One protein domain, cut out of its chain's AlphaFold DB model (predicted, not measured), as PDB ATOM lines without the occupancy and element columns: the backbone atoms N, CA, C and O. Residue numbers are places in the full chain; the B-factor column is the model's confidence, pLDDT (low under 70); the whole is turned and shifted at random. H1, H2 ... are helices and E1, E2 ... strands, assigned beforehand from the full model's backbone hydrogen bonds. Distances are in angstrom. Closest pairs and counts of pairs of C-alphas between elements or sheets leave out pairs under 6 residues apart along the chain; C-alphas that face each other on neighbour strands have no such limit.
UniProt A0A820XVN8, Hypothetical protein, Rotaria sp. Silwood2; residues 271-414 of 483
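AT A GLANCE: This is residues 271 to 414 of the 483 residues of the protein "Hypothetical protein" of Rotaria sp. Silwood2 (UniProt A0A820XVN8). Two four-stranded antiparallel sheets, E1 E2 E3 E4 and E5 E6 E7 E8, form a sandwich with their strands crossed, and the two sheets come close at both edges, E1 to E5 and E4 to E8. The long hairpin of E9 and E10 passes E5 on the side away from E1, and residues 397 to 402 at its tip stick out; the one short helix, H1, sits at the end of the sandwich away from that tip. The 144 printed residues hold ten named strands and one named helix, in the order E1 E2 E3 E4 H1 E5 E6 E7 E8 E9 E10, and the class is mostly strand. The whole is compact, with a radius of gyration of the C-alphas of 16.1 A and spans of 50 by 45 by 27 A.

HOW THE PARTS SIT: Begin with E1, residues 277 to 283, E2, residues 287 to 294, E3, residues 297 to 304, and E4, residues 313 to 319: they form a meander, each strand the antiparallel neighbour of the one before, in a strongly twisted sheet. Look for N 279 and O 291 at 2.8 A between E1 and E2, N 290 and O 301 at 2.8 A between E2 and E3, and N 300 and O 318 at 2.9 A between E3 and E4. The second meander is E5, residues 341 to 343, E6, residues 353 to 356, E7, residues 362 to 368, and E8, residues 371 to 374. Here N 343 and O 354 are 2.8 A apart, N 363 and O 355 are 2.7 A apart, and N 371 and O 368 are 3.3 A apart. The pairing of E7 is staggered: it pairs with E6 over residues 362 to 365 and with E8 over residues 365 to 368. The two sheets are face to face, a sandwich: the facing parts lie 10.1 A centre to centre, and the strands of the one stand at 52 degrees to those of the other. The edge strands E1 and E5 have their closest C-alphas at Thr 280 and Arg 341, 5.9 A apart; those of E4 and E8 are Asn 318 and Thr 372, 6.8 A apart. H1, residues 326 to 333, only grazes the first sheet; its closest C-alphas to E3 are those of Leu 329 and Thr 297, 7.8 A apart, and every O i to N i+4 pair in it is within hydrogen-bond range. After E8 in the chain you find the hairpin of E9, residues 385 to 394, and E10, residues 405 to 413, with N 391 and O 408 2.8 A apart. The closest C-alphas of E5 and E9 are those of Tyr 343 and Gln 390, 7.2 A apart; E6 and E9 are near each other, while E10 is apart from E5.

IN THESE COORDINATES: Find C-alpha 277 at (-18.463, 60.576, -0.039); from there E1 runs 17.7 A. E2 measures 20.8 A, E3 22.2 A, E4 17.8 A and H1 10.5 A. Pick up E5 at C-alpha 341, (-12.737, 50.260, -8.492); E7 measures 18.9 A. E9, the longest strand, covers 26.2 A, and E10 covers 25.0 A to C-alpha 413 at (-3.205, 45.502, -19.668).

THE WHOLE: The two C-alphas farthest apart are those of Arg 326 and Asn 397, at 50.2 A. The printed part has no cut, and no link is long. The mean pLDDT of the printed part is 72.0, with 55 residues under 70, among them 306 to 316, 319 to 325, 345 to 352, 366 to 378 and 396 to 405.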
ATOM      1  N   ILE A 271     -31.943  54.869  -4.604       66.38
ATOM      2  CA  ILE A 271     -31.412  54.386  -3.331       66.38
ATOM      3  C   ILE A 271     -30.619  55.534  -2.710       66.38
ATOM      4  O   ILE A 271     -29.664  56.023  -3.311       66.38
ATOM      5  N   SER A 272     -31.016  55.976  -1.517       68.38
ATOM      6  CA  SER A 272     -30.216  56.916  -0.728       68.38
ATOM      7  C   SER A 272     -29.270  56.123   0.165       68.38
ATOM      8  O   SER A 272     -29.723  55.318   0.976       68.38
ATOM      9  N   LEU A 273     -27.968  56.350   0.016       71.50
ATOM     10  CA  LEU A 273     -26.954  55.798   0.913       71.50
ATOM     11  C   LEU A 273     -26.786  56.720   2.130       71.50
ATOM     12  O   LEU A 273     -27.066  57.918   2.052       71.50
ATOM     13  N   GLU A 274     -26.366  56.157   3.263       66.31
ATOM     14  CA  GLU A 274     -26.064  56.927   4.479       66.31
ATOM     15  C   GLU A 274     -24.848  57.859   4.286       66.31
ATOM     16  O   GLU A 274     -24.076  57.702   3.342       66.31
ATOM     17  N   HIS A 275     -24.675  58.836   5.185       67.94
ATOM     18  CA  HIS A 275     -23.713  59.942   5.076       67.94
ATOM     19  C   HIS A 275     -22.273  59.511   4.717       67.94
ATOM     20  O   HIS A 275     -21.684  58.682   5.402       67.94
ATOM     21  N   GLY A 276     -21.676  60.125   3.690       72.75
ATOM     22  CA  GLY A 276     -20.286  59.896   3.275       72.75
ATOM     23  C   GLY A 276     -20.060  60.205   1.793       72.75
ATOM     24  O   GLY A 276     -21.009  60.275   1.016       72.75
ATOM     25  N   THR A 277     -18.803  60.394   1.384       84.00
ATOM     26  CA  THR A 277     -18.463  60.576  -0.039       84.00
ATOM     27  C   THR A 277     -18.281  59.204  -0.679       84.00
ATOM     28  O   THR A 277     -17.374  58.471  -0.285       84.00
ATOM     29  N   LEU A 278     -19.123  58.837  -1.646       85.62
ATOM     30  CA  LEU A 278     -18.991  57.564  -2.359       85.62
ATOM     31  C   LEU A 278     -17.725  57.577  -3.229       85.62
ATOM     32  O   LEU A 278     -17.559  58.467  -4.058       85.62
ATOM     33  N   LEU A 279     -16.842  56.598  -3.027       85.06
ATOM     34  CA  LEU A 279     -15.637  56.392  -3.837       85.06
ATOM     35  C   LEU A 279     -15.906  55.411  -4.981       85.06
ATOM     36  O   LEU A 279     -15.606  55.708  -6.127       85.06
ATOM     37  N   THR A 280     -16.502  54.256  -4.677       87.50
ATOM     38  CA  THR A 280     -16.906  53.252  -5.674       87.50
ATOM     39  C   THR A 280     -17.993  52.350  -5.098       87.50
ATOM     40  O   THR A 280     -18.171  52.269  -3.877       87.50
ATOM     41  N   PHE A 281     -18.706  51.645  -5.969       86.12
ATOM     42  CA  PHE A 281     -19.667  50.618  -5.586       86.12
ATOM     43  C   PHE A 281     -19.562  49.395  -6.502       86.12
ATOM     44  O   PHE A 281     -19.038  49.486  -7.606       86.12
ATOM     45  N   SER A 282     -20.057  48.260  -6.021       84.25
ATOM     46  CA  SER A 282     -20.225  47.017  -6.774       84.25
ATOM     47  C   SER A 282     -21.502  46.328  -6.299       84.25
ATOM     48  O   SER A 282     -21.889  46.480  -5.139       84.25
ATOM     49  N   ILE A 283     -22.189  45.617  -7.188       78.38
ATOM     50  CA  ILE A 283     -23.496  45.014  -6.904       78.38
ATOM     51  C   ILE A 283     -23.392  43.505  -7.095       78.38
ATOM     52  O   ILE A 283     -23.033  43.043  -8.173       78.38
ATOM     53  N   ASP A 284     -23.760  42.767  -6.052       74.19
ATOM     54  CA  ASP A 284     -23.992  41.326  -6.099       74.19
ATOM     55  C   ASP A 284     -25.507  41.047  -6.146       74.19
ATOM     56  O   ASP A 284     -26.333  41.956  -6.057       74.19
ATOM     57  N   LYS A 285     -25.894  39.768  -6.255       68.75
ATOM     58  CA  LYS A 285     -27.305  39.341  -6.322       68.75
ATOM     59  C   LYS A 285     -28.166  39.878  -5.167       68.75
ATOM     60  O   LYS A 285     -29.309  40.259  -5.397       68.75
ATOM     61  N   ASP A 286     -27.611  39.903  -3.955       71.81
ATOM     62  CA  ASP A 286     -28.355  40.223  -2.729       71.81
ATOM     63  C   ASP A 286     -27.885  41.537  -2.070       71.81
ATOM     64  O   ASP A 286     -28.614  42.143  -1.277       71.81
ATOM     65  N   TYR A 287     -26.668  41.999  -2.391       78.12
ATOM     66  CA  TYR A 287     -25.991  43.075  -1.665       78.12
ATOM     67  C   TYR A 287     -25.395  44.147  -2.570       78.12
ATOM     68  O   TYR A 287     -24.806  43.873  -3.612       78.12
ATOM     69  N   LEU A 288     -25.495  45.390  -2.104       82.00
ATOM     70  CA  LEU A 288     -24.780  46.534  -2.649       82.00
ATOM     71  C   LEU A 288     -23.543  46.792  -1.783       82.00
ATOM     72  O   LEU A 288     -23.641  47.117  -0.597       82.00
ATOM     73  N   HIS A 289     -22.371  46.665  -2.389       83.31
ATOM     74  CA  HIS A 289     -21.079  46.905  -1.767       83.31
ATOM     75  C   HIS A 289     -20.605  48.311  -2.104       83.31
ATOM     76  O   HIS A 289     -20.555  48.689  -3.271       83.31
ATOM     77  N   THR A 290     -20.241  49.095  -1.098       85.38
ATOM     78  CA  THR A 290     -19.812  50.482  -1.300       85.38
ATOM     79  C   THR A 290     -18.544  50.784  -0.527       85.38
ATOM     80  O   THR A 290     -18.313  50.251   0.560       85.38
ATOM     81  N   LEU A 291     -17.737  51.673  -1.092       86.06
ATOM     82  CA  LEU A 291     -16.616  52.305  -0.417       86.06
ATOM     83  C   LEU A 291     -16.938  53.775  -0.214       86.06
ATOM     84  O   LEU A 291     -17.156  54.504  -1.181       86.06
ATOM     85  N   GLN A 292     -16.985  54.202   1.043       86.12
ATOM     86  CA  GLN A 292     -17.336  55.565   1.422       86.12
ATOM     87  C   GLN A 292     -16.215  56.195   2.236       86.12
ATOM     88  O   GLN A 292     -15.723  55.608   3.197       86.12
ATOM     89  N   LEU A 293     -15.847  57.419   1.878       84.81
ATOM     90  CA  LEU A 293     -14.970  58.262   2.678       84.81
ATOM     91  C   LEU A 293     -15.818  59.064   3.668       84.81
ATOM     92  O   LEU A 293     -16.660  59.869   3.248       84.81
ATOM     93  N   ARG A 294     -15.576  58.875   4.967       82.94
ATOM     94  CA  ARG A 294     -16.133  59.718   6.031       82.94
ATOM     95  C   ARG A 294     -14.964  60.339   6.788       82.94
ATOM     96  O   ARG A 294     -14.094  59.622   7.271       82.94
ATOM     97  N   ASP A 295     -14.919  61.665   6.826       79.69
ATOM     98  CA  ASP A 295     -13.821  62.457   7.389       79.69
ATOM     99  C   ASP A 295     -12.437  62.086   6.824       79.69
ATOM    100  O   ASP A 295     -12.017  62.615   5.794       79.69
ATOM    101  N   THR A 296     -11.726  61.171   7.485       76.00
ATOM    102  CA  THR A 296     -10.372  60.714   7.124       76.00
ATOM    103  C   THR A 296     -10.251  59.196   7.027       76.00
ATOM    104  O   THR A 296      -9.163  58.681   6.791       76.00
ATOM    105  N   THR A 297     -11.357  58.470   7.171       76.12
ATOM    106  CA  THR A 297     -11.378  57.010   7.180       76.12
ATOM    107  C   THR A 297     -12.255  56.492   6.049       76.12
ATOM    108  O   THR A 297     -13.332  57.018   5.749       76.12
ATOM    109  N   ILE A 298     -11.765  55.452   5.373       80.56
ATOM    110  CA  ILE A 298     -12.519  54.780   4.320       80.56
ATOM    111  C   ILE A 298     -13.230  53.583   4.931       80.56
ATOM    112  O   ILE A 298     -12.621  52.708   5.553       80.56
ATOM    113  N   TYR A 299     -14.538  53.563   4.723       79.25
ATOM    114  CA  TYR A 299     -15.429  52.521   5.177       79.25
ATOM    115  C   TYR A 299     -15.859  51.664   4.004       79.25
ATOM    116  O   TYR A 299     -16.343  52.163   2.987       79.25
ATOM    117  N   TYR A 300     -15.735  50.360   4.189       82.00
ATOM    118  CA  TYR A 300     -16.418  49.384   3.368       82.00
ATOM    119  C   TYR A 300     -17.786  49.097   3.982       82.00
ATOM    120  O   TYR A 300     -17.874  48.609   5.113       82.00
ATOM    121  N   ILE A 301     -18.849  49.422   3.248       79.38
ATOM    122  CA  ILE A 301     -20.228  49.309   3.721       79.38
ATOM    123  C   ILE A 301     -21.012  48.386   2.800       79.38
ATOM    124  O   ILE A 301     -21.035  48.575   1.582       79.38
ATOM    125  N   MET A 302     -21.661  47.394   3.404       80.50
ATOM    126  CA  MET A 302     -22.493  46.414   2.718       80.50
ATOM    127  C   MET A 302     -23.961  46.664   3.052       80.50
ATOM    128  O   MET A 302     -24.370  46.603   4.218       80.50
ATOM    129  N   TYR A 303     -24.745  46.930   2.015       78.25
ATOM    130  CA  TYR A 303     -26.171  47.192   2.103       78.25
ATOM    131  C   TYR A 303     -26.981  45.998   1.605       78.25
ATOM    132  O   TYR A 303     -26.680  45.437   0.552       78.25
ATOM    133  N   GLU A 304     -28.046  45.655   2.326       78.38
ATOM    134  CA  GLU A 304     -29.062  44.722   1.844       78.38
ATOM    135  C   GLU A 304     -29.939  45.384   0.794       78.38
ATOM    136  O   GLU A 304     -30.496  46.463   1.035       78.38
ATOM    137  N   VAL A 305     -30.092  44.738  -0.359       71.19
ATOM    138  CA  VAL A 305     -31.029  45.193  -1.384       71.19
ATOM    139  C   VAL A 305     -32.394  44.558  -1.095       71.19
ATOM    140  O   VAL A 305     -32.734  43.496  -1.603       71.19
ATOM    141  N   GLY A 306     -33.175  45.194  -0.218       61.09
ATOM    142  CA  GLY A 306     -34.508  44.723   0.175       61.09
ATOM    143  C   GLY A 306     -35.626  45.160  -0.783       61.09
ATOM    144  O   GLY A 306     -35.668  46.304  -1.240       61.09
ATOM    145  N   SER A 307     -36.601  44.275  -1.027       53.31
ATOM    146  CA  SER A 307     -37.796  44.535  -1.855       53.31
ATOM    147  C   SER A 307     -38.714  45.636  -1.303       53.31
ATOM    148  O   SER A 307     -39.476  46.256  -2.047       53.31
ATOM    149  N   ASN A 308     -38.648  45.917   0.001       47.16
ATOM    150  CA  ASN A 308     -39.596  46.801   0.673       47.16
ATOM    151  C   ASN A 308     -39.118  48.260   0.642       47.16
ATOM    152  O   ASN A 308     -38.131  48.639   1.265       47.16
ATOM    153  N   ASN A 309     -39.848  49.102  -0.092       52.03
ATOM    154  CA  ASN A 309     -39.723  50.566  -0.107       52.03
ATOM    155  C   ASN A 309     -38.375  51.169  -0.552       52.03
ATOM    156  O   ASN A 309     -38.279  52.386  -0.644       52.03
ATOM    157  N   GLY A 310     -37.408  50.362  -1.019       52.66
ATOM    158  CA  GLY A 310     -36.167  50.873  -1.640       52.66
ATOM    159  C   GLY A 310     -35.197  51.468  -0.636       52.66
ATOM    160  O   GLY A 310     -34.315  52.240  -1.001       52.66
ATOM    161  N   LEU A 311     -35.397  51.112   0.627       54.72
ATOM    162  CA  LEU A 311     -34.472  51.400   1.694       54.72
ATOM    163  C   LEU A 311     -33.406  50.308   1.663       54.72
ATOM    164  O   LEU A 311     -33.680  49.149   1.967       54.72
ATOM    165  N   CYS A 312     -32.195  50.689   1.273       62.34
ATOM    166  CA  CYS A 312     -31.018  49.865   1.485       62.34
ATOM    167  C   CYS A 312     -30.647  49.942   2.962       62.34
ATOM    168  O   CYS A 312     -30.305  51.010   3.467       62.34
ATOM    169  N   ARG A 313     -30.732  48.814   3.668       66.62
ATOM    170  CA  ARG A 313     -30.328  48.748   5.072       66.62
ATOM    171  C   ARG A 313     -28.838  48.455   5.141       66.62
ATOM    172  O   ARG A 313     -28.386  47.468   4.567       66.62
ATOM    173  N   CYS A 314     -28.084  49.286   5.858       69.31
ATOM    174  CA  CYS A 314     -26.707  48.959   6.207       69.31
ATOM    175  C   CYS A 314     -26.722  47.697   7.080       69.31
ATOM    176  O   CYS A 314     -27.277  47.708   8.182       69.31
ATOM    177  N   ILE A 315     -26.169  46.596   6.568       67.44
ATOM    178  CA  ILE A 315     -25.994  45.377   7.365       67.44
ATOM    179  C   ILE A 315     -24.674  45.481   8.121       67.44
ATOM    180  O   ILE A 315     -24.590  45.059   9.274       67.44
ATOM    181  N   ARG A 316     -23.624  45.996   7.462       66.56
ATOM    182  CA  ARG A 316     -22.257  45.998   7.995       66.56
ATOM    183  C   ARG A 316     -21.452  47.193   7.507       66.56
ATOM    184  O   ARG A 316     -21.528  47.554   6.333       66.56
ATOM    185  N   GLN A 317     -20.623  47.718   8.401       70.12
ATOM    186  CA  GLN A 317     -19.676  48.796   8.148       70.12
ATOM    187  C   GLN A 317     -18.338  48.429   8.794       70.12
ATOM    188  O   GLN A 317     -18.266  48.297  10.012       70.12
ATOM    189  N   ASN A 318     -17.293  48.298   7.976       72.25
ATOM    190  CA  ASN A 318     -15.940  48.003   8.440       72.25
ATOM    191  C   ASN A 318     -14.978  49.112   8.015       72.25
ATOM    192  O   ASN A 318     -15.065  49.630   6.897       72.25
ATOM    193  N   ASN A 319     -14.033  49.439   8.890       69.19
ATOM    194  CA  ASN A 319     -12.936  50.346   8.571       69.19
ATOM    195  C   ASN A 319     -11.913  49.589   7.723       69.19
ATOM    196  O   ASN A 319     -11.653  48.416   7.985       69.19
ATOM    197  N   LEU A 320     -11.308  50.252   6.740       68.44
ATOM    198  CA  LEU A 320     -10.169  49.697   6.012       68.44
ATOM    199  C   LEU A 320      -8.879  50.032   6.786       68.44
ATOM    200  O   LEU A 320      -8.445  51.183   6.749       68.44
ATOM    201  N   PRO A 321      -8.263  49.063   7.493       53.78
ATOM    202  CA  PRO A 321      -7.197  49.333   8.464       53.78
ATOM    203  C   PRO A 321      -5.870  49.792   7.840       53.78
ATOM    204  O   PRO A 321      -5.035  50.359   8.533       53.78
ATOM    205  N   LEU A 322      -5.663  49.597   6.536       57.72
ATOM    206  CA  LEU A 322      -4.445  50.042   5.840       57.72
ATOM    207  C   LEU A 322      -4.380  51.572   5.660       57.72
ATOM    208  O   LEU A 322      -3.363  52.129   5.246       57.72
ATOM    209  N   ILE A 323      -5.470  52.275   5.978       60.12
ATOM    210  CA  ILE A 323      -5.664  53.699   5.696       60.12
ATOM    211  C   ILE A 323      -5.877  54.461   7.010       60.12
ATOM    212  O   ILE A 323      -6.798  55.257   7.166       60.12
ATOM    213  N   ASN A 324      -5.025  54.173   7.996       59.59
ATOM    214  CA  ASN A 324      -5.092  54.795   9.321       59.59
ATOM    215  C   ASN A 324      -4.313  56.119   9.405       59.59
ATOM    216  O   ASN A 324      -4.426  56.831  10.400       59.59
ATOM    217  N   ASN A 325      -3.525  56.458   8.378       67.75
ATOM    218  CA  ASN A 325      -2.748  57.691   8.322       67.75
ATOM    219  C   ASN A 325      -3.157  58.538   7.106       67.75
ATOM    220  O   ASN A 325      -3.499  58.030   6.038       67.75
ATOM    221  N   ARG A 326      -3.077  59.863   7.246       72.88
ATOM    222  CA  ARG A 326      -3.409  60.831   6.192       72.88
ATOM    223  C   ARG A 326      -2.592  60.596   4.918       72.88
ATOM    224  O   ARG A 326      -3.096  60.827   3.825       72.88
ATOM    225  N   GLN A 327      -1.354  60.125   5.047       73.25
ATOM    226  CA  GLN A 327      -0.483  59.853   3.906       73.25
ATOM    227  C   GLN A 327      -0.924  58.620   3.105       73.25
ATOM    228  O   GLN A 327      -0.984  58.702   1.880       73.25
ATOM    229  N   SER A 328      -1.312  57.525   3.771       71.88
ATOM    230  CA  SER A 328      -1.837  56.337   3.084       71.88
ATOM    231  C   SER A 328      -3.228  56.576   2.489       71.88
ATOM    232  O   SER A 328      -3.582  56.012   1.455       71.88
ATOM    233  N   LEU A 329      -4.007  57.487   3.082       76.62
ATOM    234  CA  LEU A 329      -5.265  57.953   2.500       76.62
ATOM    235  C   LEU A 329      -5.043  58.714   1.192       76.62
ATOM    236  O   LEU A 329      -5.741  58.468   0.210       76.62
ATOM    237  N   LEU A 330      -4.075  59.633   1.176       78.81
ATOM    238  CA  LEU A 330      -3.728  60.393  -0.021       78.81
ATOM    239  C   LEU A 330      -3.155  59.489  -1.114       78.81
ATOM    240  O   LEU A 330      -3.503  59.677  -2.275       78.81
ATOM    241  N   SER A 331      -2.348  58.482  -0.762       78.00
ATOM    242  CA  SER A 331      -1.852  57.513  -1.745       78.00
ATOM    243  C   SER A 331      -2.963  56.623  -2.299       78.00
ATOM    244  O   SER A 331      -2.934  56.291  -3.473       78.00
ATOM    245  N   PHE A 332      -3.964  56.257  -1.495       80.12
ATOM    246  CA  PHE A 332      -5.085  55.448  -1.971       80.12
ATOM    247  C   PHE A 332      -6.037  56.248  -2.880       80.12
ATOM    248  O   PHE A 332      -6.470  55.773  -3.932       80.12
ATOM    249  N   ILE A 333      -6.364  57.483  -2.484       80.94
ATOM    250  CA  ILE A 333      -7.273  58.373  -3.226       80.94
ATOM    251  C   ILE A 333      -6.634  58.926  -4.504       80.94
ATOM    252  O   ILE A 333      -7.351  59.108  -5.493       80.94
ATOM    253  N   GLY A 334      -5.323  59.182  -4.462       79.69
ATOM    254  CA  GLY A 334      -4.522  59.690  -5.574       79.69
ATOM    255  C   GLY A 334      -5.059  60.983  -6.179       79.69
ATOM    256  O   GLY A 334      -5.762  61.759  -5.527       79.69
ATOM    257  N   GLU A 335      -4.710  61.227  -7.444       75.31
ATOM    258  CA  GLU A 335      -5.128  62.431  -8.174       75.31
ATOM    259  C   GLU A 335      -6.603  62.375  -8.594       75.31
ATOM    260  O   GLU A 335      -7.285  63.402  -8.624       75.31
ATOM    261  N   ASN A 336      -7.119  61.178  -8.895       78.88
ATOM    262  CA  ASN A 336      -8.479  60.995  -9.382       78.88
ATOM    263  C   ASN A 336      -9.184  59.810  -8.708       78.88
ATOM    264  O   ASN A 336      -8.894  58.639  -8.957       78.88
ATOM    265  N   LYS A 337     -10.206  60.146  -7.915       81.06
ATOM    266  CA  LYS A 337     -11.059  59.197  -7.184       81.06
ATOM    267  C   LYS A 337     -11.795  58.217  -8.098       81.06
ATOM    268  O   LYS A 337     -12.106  57.117  -7.659       81.06
ATOM    269  N   ASN A 338     -12.045  58.588  -9.356       81.06
ATOM    270  CA  ASN A 338     -12.808  57.768 -10.301       81.06
ATOM    271  C   ASN A 338     -12.061  56.504 -10.755       81.06
ATOM    272  O   ASN A 338     -12.663  55.626 -11.372       81.06
ATOM    273  N   PHE A 339     -10.756  56.407 -10.483       80.62
ATOM    274  CA  PHE A 339      -9.972  55.211 -10.789       80.62
ATOM    275  C   PHE A 339     -10.076  54.127  -9.716       80.62
ATOM    276  O   PHE A 339      -9.723  52.980  -9.986       80.62
ATOM    277  N   ILE A 340     -10.620  54.454  -8.539       86.62
ATOM    278  CA  ILE A 340     -10.881  53.469  -7.493       86.62
ATOM    279  C   ILE A 340     -12.007  52.558  -7.977       86.62
ATOM    280  O   ILE A 340     -13.100  53.027  -8.296       86.62
ATOM    281  N   ARG A 341     -11.756  51.250  -8.027       86.12
ATOM    282  CA  ARG A 341     -12.737  50.260  -8.492       86.12
ATOM    283  C   ARG A 341     -12.847  49.110  -7.510       86.12
ATOM    284  O   ARG A 341     -11.852  48.645  -6.964       86.12
ATOM    285  N   LEU A 342     -14.068  48.635  -7.313       85.50
ATOM    286  CA  LEU A 342     -14.367  47.471  -6.493       85.50
ATOM    287  C   LEU A 342     -15.033  46.421  -7.375       85.50
ATOM    288  O   LEU A 342     -16.013  46.729  -8.045       85.50
ATOM    289  N   TYR A 343     -14.521  45.197  -7.340       82.00
ATOM    290  CA  TYR A 343     -15.088  44.062  -8.052       82.00
ATOM    291  C   TYR A 343     -15.564  43.018  -7.049       82.00
ATOM    292  O   TYR A 343     -14.791  42.500  -6.232       82.00
ATOM    293  N   THR A 344     -16.864  42.746  -7.112       76.38
ATOM    294  CA  THR A 344     -17.545  41.690  -6.367       76.38
ATOM    295  C   THR A 344     -18.268  40.781  -7.350       76.38
ATOM    296  O   THR A 344     -18.521  41.165  -8.490       76.38
ATOM    297  N   LEU A 345     -18.496  39.540  -6.936       63.41
ATOM    298  CA  LEU A 345     -18.896  38.487  -7.861       63.41
ATOM    299  C   LEU A 345     -19.981  37.587  -7.285       63.41
ATOM    300  O   LEU A 345     -20.847  37.151  -8.035       63.41
ATOM    301  N   LEU A 346     -19.946  37.327  -5.970       61.97
ATOM    302  CA  LEU A 346     -20.960  36.596  -5.211       61.97
ATOM    303  C   LEU A 346     -20.834  36.869  -3.704       61.97
ATOM    304  O   LEU A 346     -19.739  37.063  -3.164       61.97
ATOM    305  N   ASN A 347     -21.949  36.678  -2.999       57.75
ATOM    306  CA  ASN A 347     -22.052  36.699  -1.543       57.75
ATOM    307  C   ASN A 347     -21.495  35.423  -0.863       57.75
ATOM    308  O   ASN A 347     -22.129  34.826   0.005       57.75
ATOM    309  N   SER A 348     -20.313  34.956  -1.266       60.44
ATOM    310  CA  SER A 348     -19.620  33.902  -0.521       60.44
ATOM    311  C   SER A 348     -18.466  34.509   0.267       60.44
ATOM    312  O   SER A 348     -17.640  35.236  -0.284       60.44
ATOM    313  N   ASN A 349     -18.359  34.154   1.548       55.66
ATOM    314  CA  ASN A 349     -17.245  34.578   2.404       55.66
ATOM    315  C   ASN A 349     -15.884  34.026   1.929       55.66
ATOM    316  O   ASN A 349     -14.841  34.443   2.420       55.66
ATOM    317  N   HIS A 350     -15.883  33.084   0.981       56.88
ATOM    318  CA  HIS A 350     -14.685  32.401   0.496       56.88
ATOM    319  C   HIS A 350     -14.115  32.990  -0.800       56.88
ATOM    320  O   HIS A 350     -13.002  32.624  -1.181       56.88
ATOM    321  N   ILE A 351     -14.842  33.886  -1.479       63.66
ATOM    322  CA  ILE A 351     -14.367  34.519  -2.713       63.66
ATOM    323  C   ILE A 351     -13.636  35.821  -2.357       63.66
ATOM    324  O   ILE A 351     -14.237  36.705  -1.740       63.66
ATOM    325  N   PRO A 352     -12.351  35.967  -2.732       63.12
ATOM    326  CA  PRO A 352     -11.629  37.213  -2.528       63.12
ATOM    327  C   PRO A 352     -12.233  38.305  -3.414       63.12
ATOM    328  O   PRO A 352     -12.358  38.134  -4.627       63.12
ATOM    329  N   ARG A 353     -12.593  39.434  -2.801       77.50
ATOM    330  CA  ARG A 353     -13.028  40.634  -3.528       77.50
ATOM    331  C   ARG A 353     -11.792  41.417  -3.952       77.50
ATOM    332  O   ARG A 353     -10.783  41.407  -3.246       77.50
ATOM    333  N   ILE A 354     -11.866  42.092  -5.091       81.06
ATOM    334  CA  ILE A 354     -10.725  42.831  -5.632       81.06
ATOM    335  C   ILE A 354     -11.021  44.317  -5.534       81.06
ATOM    336  O   ILE A 354     -12.033  44.796  -6.038       81.06
ATOM    337  N   LEU A 355     -10.130  45.038  -4.868       82.81
ATOM    338  CA  LEU A 355     -10.159  46.486  -4.768       82.81
ATOM    339  C   LEU A 355      -8.946  47.039  -5.502       82.81
ATOM    340  O   LEU A 355      -7.835  46.567  -5.305       82.81
ATOM    341  N   ILE A 356      -9.165  48.026  -6.355       83.00
ATOM    342  CA  ILE A 356      -8.109  48.755  -7.044       83.00
ATOM    343  C   ILE A 356      -8.143  50.186  -6.524       83.00
ATOM    344  O   ILE A 356      -9.218  50.790  -6.481       83.00
ATOM    345  N   ASP A 357      -6.997  50.706  -6.093       84.94
ATOM    346  CA  ASP A 357      -6.879  52.116  -5.723       84.94
ATOM    347  C   ASP A 357      -6.760  53.025  -6.957       84.94
ATOM    348  O   ASP A 357      -6.753  52.584  -8.107       84.94
ATOM    349  N   SER A 358      -6.660  54.329  -6.722       84.69
ATOM    350  CA  SER A 358      -6.473  55.309  -7.799       84.69
ATOM    351  C   SER A 358      -5.141  55.187  -8.554       84.69
ATOM    352  O   SER A 358      -5.034  55.676  -9.675       84.69
ATOM    353  N   ASN A 359      -4.147  54.525  -7.959       82.44
ATOM    354  CA  ASN A 359      -2.808  54.317  -8.501       82.44
ATOM    355  C   ASN A 359      -2.654  52.929  -9.154       82.44
ATOM    356  O   ASN A 359      -1.532  52.472  -9.403       82.44
ATOM    357  N   HIS A 360      -3.775  52.264  -9.453       78.62
ATOM    358  CA  HIS A 360      -3.857  50.944 -10.085       78.62
ATOM    359  C   HIS A 360      -3.242  49.797  -9.274       78.62
ATOM    360  O   HIS A 360      -2.893  48.750  -9.823       78.62
ATOM    361  N   LEU A 361      -3.121  49.968  -7.962       80.62
ATOM    362  CA  LEU A 361      -2.635  48.947  -7.060       80.62
ATOM    363  C   LEU A 361      -3.778  48.019  -6.637       80.62
ATOM    364  O   LEU A 361      -4.865  48.466  -6.268       80.62
ATOM    365  N   ILE A 362      -3.531  46.711  -6.713       81.62
ATOM    366  CA  ILE A 362      -4.544  45.679  -6.479       81.62
ATOM    367  C   ILE A 362      -4.482  45.199  -5.029       81.62
ATOM    368  O   ILE A 362      -3.470  44.668  -4.568       81.62
ATOM    369  N   TYR A 363      -5.611  45.306  -4.344       78.81
ATOM    370  CA  TYR A 363      -5.853  44.825  -2.997       78.81
ATOM    371  C   TYR A 363      -6.774  43.609  -3.048       78.81
ATOM    372  O   TYR A 363      -7.894  43.663  -3.565       78.81
ATOM    373  N   SER A 364      -6.315  42.510  -2.455       74.12
ATOM    374  CA  SER A 364      -7.144  41.327  -2.233       74.12
ATOM    375  C   SER A 364      -7.861  41.461  -0.895       74.12
ATOM    376  O   SER A 364      -7.242  41.378   0.170       74.12
ATOM    377  N   LEU A 365      -9.175  41.644  -0.949       70.62
ATOM    378  CA  LEU A 365     -10.047  41.706   0.216       70.62
ATOM    379  C   LEU A 365     -10.525  40.293   0.556       70.62
ATOM    380  O   LEU A 365     -11.349  39.715  -0.156       70.62
ATOM    381  N   ILE A 366     -10.016  39.740   1.658       61.12
ATOM    382  CA  ILE A 366     -10.491  38.466   2.205       61.12
ATOM    383  C   ILE A 366     -11.397  38.786   3.389       61.12
ATOM    384  O   ILE A 366     -10.999  39.469   4.333       61.12
ATOM    385  N   TYR A 367     -12.642  38.325   3.318       58.00
ATOM    386  CA  TYR A 367     -13.632  38.599   4.350       58.00
ATOM    387  C   TYR A 367     -13.656  37.453   5.366       58.00
ATOM    388  O   TYR A 367     -14.165  36.376   5.070       58.00
ATOM    389  N   ASN A 368     -13.147  37.696   6.577       53.28
ATOM    390  CA  ASN A 368     -13.364  36.808   7.718       53.28
ATOM    391  C   ASN A 368     -14.517  37.362   8.567       53.28
ATOM    392  O   ASN A 368     -14.748  38.569   8.587       53.28
ATOM    393  N   GLN A 369     -15.266  36.477   9.232       47.59
ATOM    394  CA  GLN A 369     -16.558  36.787   9.865       47.59
ATOM    395  C   GLN A 369     -16.529  38.004  10.813       47.59
ATOM    396  O   GLN A 369     -17.536  38.713  10.864       47.59
ATOM    397  N   ASP A 370     -15.373  38.304  11.419       47.06
ATOM    398  CA  ASP A 370     -15.220  39.340  12.448       47.06
ATOM    399  C   ASP A 370     -14.326  40.534  12.056       47.06
ATOM    400  O   ASP A 370     -14.335  41.531  12.764       47.06
ATOM    401  N   ASN A 371     -13.578  40.480  10.943       54.75
ATOM    402  CA  ASN A 371     -12.728  41.588  10.474       54.75
ATOM    403  C   ASN A 371     -12.449  41.492   8.963       54.75
ATOM    404  O   ASN A 371     -12.138  40.422   8.430       54.75
ATOM    405  N   THR A 372     -12.500  42.630   8.263       54.94
ATOM    406  CA  THR A 372     -11.952  42.745   6.901       54.94
ATOM    407  C   THR A 372     -10.436  42.832   6.977       54.94
ATOM    408  O   THR A 372      -9.880  43.919   7.127       54.94
ATOM    409  N   ASN A 373      -9.766  41.689   6.848       55.75
ATOM    410  CA  ASN A 373      -8.322  41.665   6.667       55.75
ATOM    411  C   ASN A 373      -8.020  41.942   5.194       55.75
ATOM    412  O   ASN A 373      -8.090  41.057   4.336       55.75
ATOM    413  N   ILE A 374      -7.706  43.200   4.898       62.03
ATOM    414  CA  ILE A 374      -7.056  43.552   3.640       62.03
ATOM    415  C   ILE A 374      -5.610  43.097   3.768       62.03
ATOM    416  O   ILE A 374      -4.937  43.468   4.727       62.03
ATOM    417  N   LYS A 375      -5.139  42.284   2.828       62.22
ATOM    418  CA  LYS A 375      -3.702  42.027   2.732       62.22
ATOM    419  C   LYS A 375      -3.020  43.256   2.160       62.22
ATOM    420  O   LYS A 375      -3.575  43.870   1.245       62.22
ATOM    421  N   ASP A 376      -1.822  43.561   2.648       63.12
ATOM    422  CA  ASP A 376      -1.012  44.601   2.034       63.12
ATOM    423  C   ASP A 376      -0.863  44.345   0.534       63.12
ATOM    424  O   ASP A 376      -0.656  43.199   0.100       63.12
ATOM    425  N   PRO A 377      -1.029  45.398  -0.276       67.25
ATOM    426  CA  PRO A 377      -0.943  45.263  -1.708       67.25
ATOM    427  C   PRO A 377       0.489  44.892  -2.087       67.25
ATOM    428  O   PRO A 377       1.457  45.552  -1.714       67.25
ATOM    429  N   GLN A 378       0.632  43.826  -2.865       68.12
ATOM    430  CA  GLN A 378       1.930  43.444  -3.399       68.12
ATOM    431  C   GLN A 378       2.157  44.146  -4.730       68.12
ATOM    432  O   GLN A 378       1.317  44.046  -5.623       68.12
ATOM    433  N   TRP A 379       3.318  44.776  -4.891       72.56
ATOM    434  CA  TRP A 379       3.745  45.296  -6.186       72.56
ATOM    435  C   TRP A 379       4.045  44.123  -7.120       72.56
ATOM    436  O   TRP A 379       4.973  43.341  -6.908       72.56
ATOM    437  N   LYS A 380       3.208  43.964  -8.139       74.00
ATOM    438  CA  LYS A 380       3.299  42.934  -9.170       74.00
ATOM    439  C   LYS A 380       4.031  43.416 -10.420       74.00
ATOM    440  O   LYS A 380       4.295  42.590 -11.288       74.00
ATOM    441  N   ASN A 381       4.400  44.701 -10.498       78.38
ATOM    442  CA  ASN A 381       5.013  45.315 -11.684       78.38
ATOM    443  C   ASN A 381       4.133  45.137 -12.932       78.38
ATOM    444  O   ASN A 381       4.627  44.896 -14.034       78.38
ATOM    445  N   LEU A 382       2.815  45.208 -12.738       79.25
ATOM    446  CA  LEU A 382       1.846  45.173 -13.825       79.25
ATOM    447  C   LEU A 382       1.778  46.561 -14.456       79.25
ATOM    448  O   LEU A 382       1.765  47.558 -13.740       79.25
ATOM    449  N   LEU A 383       1.724  46.627 -15.785       80.69
ATOM    450  CA  LEU A 383       1.418  47.884 -16.474       80.69
ATOM    451  C   LEU A 383      -0.026  48.294 -16.163       80.69
ATOM    452  O   LEU A 383      -0.832  47.466 -15.721       80.69
ATOM    453  N   SER A 384      -0.347  49.559 -16.421       74.00
ATOM    454  CA  SER A 384      -1.696  50.105 -16.267       74.00
ATOM    455  C   SER A 384      -2.766  49.169 -16.842       74.00
ATOM    456  O   SER A 384      -2.678  48.699 -17.979       74.00
ATOM    457  N   MET A 385      -3.775  48.868 -16.026       74.44
ATOM    458  CA  MET A 385      -4.918  48.052 -16.429       74.44
ATOM    459  C   MET A 385      -6.066  48.955 -16.859       74.44
ATOM    460  O   MET A 385      -6.592  49.720 -16.047       74.44
ATOM    461  N   ASN A 386      -6.517  48.803 -18.101       72.81
ATOM    462  CA  ASN A 386      -7.638  49.585 -18.628       72.81
ATOM    463  C   ASN A 386      -8.973  48.985 -18.196       72.81
ATOM    464  O   ASN A 386      -9.880  49.685 -17.724       72.81
ATOM    465  N   TYR A 387      -9.054  47.659 -18.276       72.94
ATOM    466  CA  TYR A 387     -10.249  46.903 -17.942       72.94
ATOM    467  C   TYR A 387      -9.896  45.705 -17.077       72.94
ATOM    468  O   TYR A 387      -8.914  45.000 -17.311       72.94
ATOM    469  N   PHE A 388     -10.731  45.482 -16.074       77.31
ATOM    470  CA  PHE A 388     -10.705  44.300 -15.240       77.31
ATOM    471  C   PHE A 388     -12.142  43.796 -15.167       77.31
ATOM    472  O   PHE A 388     -13.059  44.565 -14.889       77.31
ATOM    473  N   SER A 389     -12.336  42.520 -15.461       71.88
ATOM    474  CA  SER A 389     -13.608  41.838 -15.297       71.88
ATOM    475  C   SER A 389     -13.357  40.533 -14.578       71.88
ATOM    476  O   SER A 389     -12.317  39.894 -14.740       71.88
ATOM    477  N   GLN A 390     -14.318  40.137 -13.766       72.94
ATOM    478  CA  GLN A 390     -14.264  38.894 -13.037       72.94
ATOM    479  C   GLN A 390     -15.527  38.098 -13.361       72.94
ATOM    480  O   GLN A 390     -16.607  38.666 -13.496       72.94
ATOM    481  N   GLY A 391     -15.381  36.787 -13.524       69.56
ATOM    482  CA  GLY A 391     -16.457  35.846 -13.815       69.56
ATOM    483  C   GLY A 391     -16.290  34.564 -13.007       69.56
ATOM    484  O   GLY A 391     -15.188  34.237 -12.566       69.56
ATOM    485  N   ILE A 392     -17.379  33.828 -12.795       72.19
ATOM    486  CA  ILE A 392     -17.335  32.487 -12.202       72.19
ATOM    487  C   ILE A 392     -17.742  31.459 -13.232       72.19
ATOM    488  O   ILE A 392     -18.765  31.598 -13.900       72.19
ATOM    489  N   ILE A 393     -16.960  30.389 -13.290       76.88
ATOM    490  CA  ILE A 393     -17.271  29.205 -14.072       76.88
ATOM    491  C   ILE A 393     -17.536  28.066 -13.081       76.88
ATOM    492  O   ILE A 393     -16.601  27.615 -12.409       76.88
ATOM    493  N   PRO A 394     -18.794  27.610 -12.929       71.81
ATOM    494  CA  PRO A 394     -19.090  26.437 -12.121       71.81
ATOM    495  C   PRO A 394     -18.553  25.185 -12.822       71.81
ATOM    496  O   PRO A 394     -18.800  24.960 -14.009       71.81
ATOM    497  N   LEU A 395     -17.819  24.358 -12.083       76.38
ATOM    498  CA  LEU A 395     -17.309  23.087 -12.583       76.38
ATOM    499  C   LEU A 395     -18.401  22.019 -12.473       76.38
ATOM    500  O   LEU A 395     -18.934  21.764 -11.393       76.38
ATOM    501  N   LYS A 396     -18.737  21.392 -13.601       65.00
ATOM    502  CA  LYS A 396     -19.677  20.265 -13.650       65.00
ATOM    503  C   LYS A 396     -18.953  18.983 -13.204       65.00
ATOM    504  O   LYS A 396     -17.792  18.798 -13.551       65.00
ATOM    505  N   ASN A 397     -19.647  18.102 -12.476       63.47
ATOM    506  CA  ASN A 397     -19.177  16.774 -12.028       63.47
ATOM    507  C   ASN A 397     -18.106  16.749 -10.916       63.47
ATOM    508  O   ASN A 397     -17.221  15.897 -10.933       63.47
ATOM    509  N   ILE A 398     -18.188  17.647  -9.932       64.31
ATOM    510  CA  ILE A 398     -17.332  17.614  -8.735       64.31
ATOM    511  C   ILE A 398     -18.199  17.353  -7.501       64.31
ATOM    512  O   ILE A 398     -19.236  17.996  -7.334       64.31
ATOM    513  N   ASP A 399     -17.767  16.428  -6.637       60.34
ATOM    514  CA  ASP A 399     -18.417  16.150  -5.352       60.34
ATOM    515  C   ASP A 399     -18.596  17.436  -4.530       60.34
ATOM    516  O   ASP A 399     -17.690  18.268  -4.446       60.34
ATOM    517  N   HIS A 400     -19.750  17.585  -3.871       58.19
ATOM    518  CA  HIS A 400     -20.129  18.780  -3.096       58.19
ATOM    519  C   HIS A 400     -19.162  19.159  -1.955       58.19
ATOM    520  O   HIS A 400     -19.307  20.221  -1.354       58.19
ATOM    521  N   THR A 401     -18.188  18.306  -1.639       59.00
ATOM    522  CA  THR A 401     -17.150  18.528  -0.624       59.00
ATOM    523  C   THR A 401     -15.932  19.294  -1.153       59.00
ATOM    524  O   THR A 401     -15.142  19.796  -0.354       59.00
ATOM    525  N   ASN A 402     -15.774  19.419  -2.475       59.44
ATOM    526  CA  ASN A 402     -14.626  20.056  -3.116       59.44
ATOM    527  C   ASN A 402     -14.967  21.439  -3.696       59.44
ATOM    528  O   ASN A 402     -16.124  21.777  -3.945       59.44
ATOM    529  N   LYS A 403     -13.930  22.258  -3.940       62.53
ATOM    530  CA  LYS A 403     -14.071  23.552  -4.626       62.53
ATOM    531  C   LYS A 403     -14.689  23.328  -6.011       62.53
ATOM    532  O   LYS A 403     -14.059  22.752  -6.889       62.53
ATOM    533  N   ASN A 404     -15.910  23.810  -6.190       69.94
ATOM    534  CA  ASN A 404     -16.756  23.584  -7.366       69.94
ATOM    535  C   ASN A 404     -16.899  24.821  -8.271       69.94
ATOM    536  O   ASN A 404     -17.662  24.799  -9.234       69.94
ATOM    537  N   HIS A 405     -16.171  25.900  -7.979       69.50
ATOM    538  CA  HIS A 405     -16.204  27.144  -8.747       69.50
ATOM    539  C   HIS A 405     -14.785  27.584  -9.107       69.50
ATOM    540  O   HIS A 405     -13.904  27.622  -8.244       69.50
ATOM    541  N   ILE A 406     -14.580  27.952 -10.371       75.56
ATOM    542  CA  ILE A 406     -13.388  28.661 -10.840       75.56
ATOM    543  C   ILE A 406     -13.719  30.143 -10.915       75.56
ATOM    544  O   ILE A 406     -14.759  30.527 -11.445       75.56
ATOM    545  N   ILE A 407     -12.807  30.970 -10.414       72.56
ATOM    546  CA  ILE A 407     -12.843  32.415 -10.612       72.56
ATOM    547  C   ILE A 407     -11.985  32.727 -11.837       72.56
ATOM    548  O   ILE A 407     -10.779  32.481 -11.831       72.56
ATOM    549  N   LEU A 408     -12.608  33.266 -12.879       77.62
ATOM    550  CA  LEU A 408     -11.941  33.786 -14.061       77.62
ATOM    551  C   LEU A 408     -11.724  35.290 -13.879       77.62
ATOM    552  O   LEU A 408     -12.688  36.042 -13.778       77.62
ATOM    553  N   ASN A 409     -10.470  35.733 -13.853       77.44
ATOM    554  CA  ASN A 409     -10.127  37.154 -13.890       77.44
ATOM    555  C   ASN A 409      -9.637  37.496 -15.301       77.44
ATOM    556  O   ASN A 409      -8.627  36.952 -15.746       77.44
ATOM    557  N   ILE A 410     -10.336  38.391 -15.991       80.12
ATOM    558  CA  ILE A 410      -9.953  38.921 -17.299       80.12
ATOM    559  C   ILE A 410      -9.376  40.316 -17.076       80.12
ATOM    560  O   ILE A 410     -10.042  41.193 -16.528       80.12
ATOM    561  N   MET A 411      -8.132  40.519 -17.501       79.12
ATOM    562  CA  MET A 411      -7.418  41.783 -17.332       79.12
ATOM    563  C   MET A 411      -6.898  42.250 -18.683       79.12
ATOM    564  O   MET A 411      -6.132  41.538 -19.330       79.12
ATOM    565  N   GLN A 412      -7.289  43.454 -19.092       83.06
ATOM    566  CA  GLN A 412      -6.716  44.121 -20.252       83.06
ATOM    567  C   GLN A 412      -5.646  45.100 -19.778       83.06
ATOM    568  O   GLN A 412      -5.947  46.133 -19.174       83.06
ATOM    569  N   ILE A 413      -4.395  44.748 -20.057       80.81
ATOM    570  CA  ILE A 413      -3.205  45.502 -19.668       80.81
ATOM    571  C   ILE A 413      -2.728  46.333 -20.864       80.81
ATOM    572  O   ILE A 413      -2.735  45.848 -21.998       80.81
ATOM    573  N   GLU A 414      -2.307  47.572 -20.619       78.25
ATOM    574  CA  GLU A 414      -1.712  48.421 -21.649       78.25
ATOM    575  C   GLU A 414      -0.408  47.840 -22.193       78.25
ATOM    576  O   GLU A 414       0.412  47.263 -21.473       78.25
TER     577      GLU A 414